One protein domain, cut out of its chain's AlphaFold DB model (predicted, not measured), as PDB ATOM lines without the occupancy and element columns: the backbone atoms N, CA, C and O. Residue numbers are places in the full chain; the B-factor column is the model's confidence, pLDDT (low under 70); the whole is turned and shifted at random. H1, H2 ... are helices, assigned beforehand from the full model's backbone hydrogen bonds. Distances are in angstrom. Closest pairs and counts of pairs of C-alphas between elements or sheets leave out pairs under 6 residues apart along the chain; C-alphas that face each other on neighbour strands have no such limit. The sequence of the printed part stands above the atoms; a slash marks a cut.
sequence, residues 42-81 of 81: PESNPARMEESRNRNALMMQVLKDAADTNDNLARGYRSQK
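AT A GLANCE: This is residues 42 to 81 of the 81 residues of the protein "Ubiquinol-cytochrome-c reductase complex assembly factor 3" of Astyanax mexicanus (UniProt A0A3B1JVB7). One long helix, H1, makes most of a thin rod, and after a tight link the short helix H2 lies beyond its end, not packed on it. The printed part has 40 residues, with two named helices in the order H1, H2 and no named strand; its class is all helix. It is extended, with a radius of gyration of the C-alphas of 16.0 A and spans of 49 by 16 by 8 A.

HOW THE PARTS SIT: H1, residues 46 to 68, and H2, residues 73 to 78, are only just apart, at 8.5 A between their closest C-alphas. In H1 every O i to N i+4 pair is within hydrogen-bond range; in H2 it is 1 of 2.

IN THESE COORDINATES: H1 begins at C-alpha 46 (210.582, 208.261, 281.544) and measures 32.7 A from first to last C-alpha. H2 measures 9.4 A and ends at C-alpha 78 (196.071, 168.753, 284.834).

THE WHOLE: The C-alphas farthest apart, of Asn 45 and Lys 81, are 48.8 A apart. The printed part has no cut. The model's pLDDT is under 70 in residues 42 to 46 and 75 to 81.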
ATOM      1  N   PRO A  42     214.018 203.968 289.264       59.78
ATOM      2  CA  PRO A  42     213.867 203.691 287.834       59.78
ATOM      3  C   PRO A  42     212.608 204.345 287.235       59.78
ATOM      4  O   PRO A  42     212.552 204.559 286.028       59.78
ATOM      5  N   GLU A  43     211.633 204.696 288.078       64.38
ATOM      6  CA  GLU A  43     210.376 205.355 287.710       64.38
ATOM      7  C   GLU A  43     210.497 206.871 287.495       64.38
ATOM      8  O   GLU A  43     209.637 207.456 286.843       64.38
ATOM      9  N   SER A  44     211.552 207.525 288.002       64.31
ATOM     10  CA  SER A  44     211.728 208.979 287.855       64.31
ATOM     11  C   SER A  44     212.233 209.384 286.463       64.31
ATOM     12  O   SER A  44     212.142 210.555 286.092       64.31
ATOM     13  N   ASN A  45     212.757 208.426 285.687       68.19
ATOM     14  CA  ASN A  45     213.245 208.650 284.331       68.19
ATOM     15  C   ASN A  45     212.295 208.003 283.301       68.19
ATOM     16  O   ASN A  45     212.311 206.773 283.160       68.19
ATOM     17  N   PRO A  46     211.523 208.794 282.529       69.25
ATOM     18  CA  PRO A  46     210.582 208.261 281.544       69.25
ATOM     19  C   PRO A  46     211.264 207.381 280.482       69.25
ATOM     20  O   PRO A  46     210.694 206.372 280.076       69.25
ATOM     21  N   ALA A  47     212.519 207.669 280.120       73.62
ATOM     22  CA  ALA A  47     213.267 206.869 279.148       73.62
ATOM     23  C   ALA A  47     213.594 205.451 279.660       73.62
ATOM     24  O   ALA A  47     213.553 204.483 278.902       73.62
ATOM     25  N   ARG A  48     213.874 205.292 280.963       71.75
ATOM     26  CA  ARG A  48     214.109 203.961 281.560       71.75
ATOM     27  C   ARG A  48     212.822 203.175 281.761       71.75
ATOM     28  O   ARG A  48     212.842 201.946 281.715       71.75
ATOM     29  N   MET A  49     211.706 203.871 281.953       77.81
ATOM     30  CA  MET A  49     210.396 203.239 282.033       77.81
ATOM     31  C   MET A  49     210.006 202.602 280.695       77.81
ATOM     32  O   MET A  49     209.528 201.470 280.687       77.81
ATOM     33  N   GLU A  50     210.254 203.279 279.573       79.31
ATOM     34  CA  GLU A  50     210.013 202.719 278.236       79.31
ATOM     35  C   GLU A  50     210.900 201.504 277.948       79.31
ATOM     36  O   GLU A  50     210.400 200.473 277.495       79.31
ATOM     37  N   GLU A  51     212.189 201.570 278.290       79.19
ATOM     38  CA  GLU A  51     213.103 200.434 278.135       79.19
ATOM     39  C   GLU A  51     212.660 199.226 278.979       79.19
ATOM     40  O   GLU A  51     212.633 198.093 278.490       79.19
ATOM     41  N   SER A  52     212.250 199.459 280.231       83.81
ATOM     42  CA  SER A  52     211.724 198.416 281.120       83.81
ATOM     43  C   SER A  52     210.414 197.822 280.596       83.81
ATOM     44  O   SER A  52     210.251 196.603 280.589       83.81
ATOM     45  N   ARG A  53     209.502 198.656 280.079       84.44
ATOM     46  CA  ARG A  53     208.251 198.203 279.452       84.44
ATOM     47  C   ARG A  53     208.513 197.327 278.234       84.44
ATOM     48  O   ARG A  53     207.898 196.273 278.124       84.44
ATOM     49  N   ASN A  54     209.441 197.722 277.362       87.19
ATOM     50  CA  ASN A  54     209.785 196.937 276.180       87.19
ATOM     51  C   ASN A  54     210.408 195.584 276.567       87.19
ATOM     52  O   ASN A  54     209.986 194.536 276.083       87.19
ATOM     53  N   ARG A  55     211.354 195.580 277.518       87.06
ATOM     54  CA  ARG A  55     211.942 194.340 278.052       87.06
ATOM     55  C   ARG A  55     210.889 193.432 278.691       87.06
ATOM     56  O   ARG A  55     210.911 192.226 278.465       87.06
ATOM     57  N   ASN A  56     209.967 193.999 279.466       89.38
ATOM     58  CA  ASN A  56     208.892 193.250 280.110       89.38
ATOM     59  C   ASN A  56     207.936 192.645 279.072       89.38
ATOM     60  O   ASN A  56     207.614 191.466 279.167       89.38
ATOM     61  N   ALA A  57     207.564 193.405 278.037       91.38
ATOM     62  CA  ALA A  57     206.728 192.912 276.946       91.38
ATOM     63  C   ALA A  57     207.376 191.723 276.216       91.38
ATOM     64  O   ALA A  57     206.723 190.699 276.020       91.38
ATOM     65  N   LEU A  58     208.670 191.820 275.891       92.12
ATOM     66  CA  LEU A  58     209.426 190.725 275.273       92.12
ATOM     67  C   LEU A  58     209.490 189.492 276.184       92.12
ATOM     68  O   LEU A  58     209.256 188.372 275.736       92.12
ATOM     69  N   MET A  59     209.755 189.685 277.478       93.31
ATOM     70  CA  MET A  59     209.789 188.587 278.446       93.31
ATOM     71  C   MET A  59     208.417 187.915 278.590       93.31
ATOM     72  O   MET A  59     208.334 186.690 278.613       93.31
ATOM     73  N   MET A  60     207.337 188.697 278.629       93.69
ATOM     74  CA  MET A  60     205.969 188.180 278.682       93.69
ATOM     75  C   MET A  60     205.588 187.404 277.425       93.69
ATOM     76  O   MET A  60     204.888 186.398 277.534       93.69
ATOM     77  N   GLN A  61     206.061 187.829 276.252       91.56
ATOM     78  CA  GLN A  61     205.871 187.080 275.013       91.56
ATOM     79  C   GLN A  61     206.561 185.714 275.088       91.56
ATOM     80  O   GLN A  61     205.909 184.699 274.875       91.56
ATOM     81  N   VAL A  62     207.833 185.670 275.499       90.12
ATOM     82  CA  VAL A  62     208.576 184.406 275.654       90.12
ATOM     83  C   VAL A  62     207.909 183.478 276.670       90.12
ATOM     84  O   VAL A  62     207.782 182.280 276.429       90.12
ATOM     85  N   LEU A  63     207.450 184.016 277.803       89.94
ATOM     86  CA  LEU A  63     206.738 183.232 278.813       89.94
ATOM     87  C   LEU A  63     205.416 182.672 278.280       89.94
ATOM     88  O   LEU A  63     205.061 181.542 278.606       89.94
ATOM     89  N   LYS A  64     204.699 183.442 277.459       89.38
ATOM     90  CA  LYS A  64     203.459 182.996 276.822       89.38
ATOM     91  C   LYS A  64     203.723 181.890 275.803       89.38
ATOM     92  O   LYS A  64     203.070 180.854 275.867       89.38
ATOM     93  N   ASP A  65     204.719 182.068 274.944       87.94
ATOM     94  CA  ASP A  65     205.094 181.073 273.937       87.94
ATOM     95  C   ASP A  65     205.552 179.761 274.604       87.94
ATOM     96  O   ASP A  65     205.136 178.668 274.210       87.94
ATOM     97  N   ALA A  66     206.328 179.853 275.689       86.81
ATOM     98  CA  ALA A  66     206.723 178.697 276.496       86.81
ATOM     99  C   ALA A  66     205.523 178.027 277.189       86.81
ATOM    100  O   ALA A  66     205.467 176.801 277.288       86.81
ATOM    101  N   ALA A  67     204.542 178.811 277.647       84.62
ATOM    102  CA  ALA A  67     203.327 178.284 278.260       84.62
ATOM    103  C   ALA A  67     202.409 177.574 277.249       84.62
ATOM    104  O   ALA A  67     201.765 176.582 277.607       84.62
ATOM    105  N   ASP A  68     202.363 178.058 276.007       84.19
ATOM    106  CA  ASP A  68     201.560 177.485 274.924       84.19
ATOM    107  C   ASP A  68     202.217 176.260 274.266       84.19
ATOM    108  O   ASP A  68     201.531 175.492 273.583       84.19
ATOM    109  N   THR A  69     203.502 176.015 274.531       83.38
ATOM    110  CA  THR A  69     204.251 174.851 274.035       83.38
ATOM    111  C   THR A  69     203.859 173.551 274.761       83.38
ATOM    112  O   THR A  69     203.410 173.546 275.911       83.38
ATOM    113  N   ASN A  70     204.013 172.412 274.077       73.25
ATOM    114  CA  ASN A  70     203.688 171.078 274.607       73.25
ATOM    115  C   ASN A  70     204.659 170.589 275.696       73.25
ATOM    116  O   ASN A  70     204.305 169.703 276.468       73.25
ATOM    117  N   ASP A  71     205.831 171.214 275.804       76.31
ATOM    118  CA  ASP A  71     206.834 170.956 276.845       76.31
ATOM    119  C   ASP A  71     206.467 171.601 278.193       76.31
ATOM    120  O   ASP A  71     207.185 171.466 279.187       76.31
ATOM    121  N   ASN A  72     205.334 172.309 278.258       76.44
ATOM    122  CA  ASN A  72     204.833 172.881 279.495       76.44
ATOM    123  C   ASN A  72     204.394 171.774 280.473       76.44
ATOM    124  O   ASN A  72     203.285 171.237 280.398       76.44
ATOM    125  N   LEU A  73     205.249 171.504 281.461       76.69
ATOM    126  CA  LEU A  73     205.027 170.524 282.531       76.69
ATOM    127  C   LEU A  73     203.704 170.741 283.293       76.69
ATOM    128  O   LEU A  73     203.090 169.776 283.755       76.69
ATOM    129  N   ALA A  74     203.220 171.985 283.396       77.38
ATOM    130  CA  ALA A  74     201.970 172.300 284.086       77.38
ATOM    131  C   ALA A  74     200.721 171.822 283.322       77.38
ATOM    132  O   ALA A  74     199.692 171.550 283.944       77.38
ATOM    133  N   ARG A  75     200.789 171.671 281.988       69.56
ATOM    134  CA  ARG A  75     199.682 171.112 281.190       69.56
ATOM    135  C   ARG A  75     199.493 169.618 281.450       69.56
ATOM    136  O   ARG A  75     198.361 169.184 281.647       69.56
ATOM    137  N   GLY A  76     200.584 168.854 281.522       66.75
ATOM    138  CA  GLY A  76     200.536 167.413 281.799       66.75
ATOM    139  C   GLY A  76     199.952 167.080 283.176       66.75
ATOM    140  O   GLY A  76     199.195 166.122 283.318       66.75
ATOM    141  N   TYR A  77     200.216 167.923 284.179       65.75
ATOM    142  CA  TYR A  77     199.742 167.720 285.554       65.75
ATOM    143  C   TYR A  77     198.213 167.844 285.710       65.75
ATOM    144  O   TYR A  77     197.635 167.261 286.624       65.75
ATOM    145  N   ARG A  78     197.537 168.584 284.817       61.34
ATOM    146  CA  ARG A  78     196.071 168.753 284.834       61.34
ATOM    147  C   ARG A  78     195.321 167.552 284.249       61.34
ATOM    148  O   ARG A  78     194.180 167.340 284.621       61.34
ATOM    149  N   SER A  79     195.948 166.782 283.357       60.03
ATOM    150  CA  SER A  79     195.313 165.629 282.700       60.03
ATOM    151  C   SER A  79     195.331 164.346 283.548       60.03
ATOM    152  O   SER A  79     194.743 163.351 283.139       60.03
ATOM    153  N   GLN A  80     196.040 164.346 284.684       60.31
ATOM    154  CA  GLN A  80     196.239 163.190 285.577       60.31
ATOM    155  C   GLN A  80     195.345 163.211 286.838       60.31
ATOM    156  O   GLN A  80     195.477 162.335 287.690       60.31
ATOM    157  N   LYS A  81     194.455 164.202 286.976       51.16
ATOM    158  CA  LYS A  81     193.389 164.253 287.991       51.16
ATOM    159  C   LYS A  81     192.035 164.108 287.317       51.16
ATOM    160  O   LYS A  81     191.157 163.497 287.957       51.16
TER     161      LYS A  81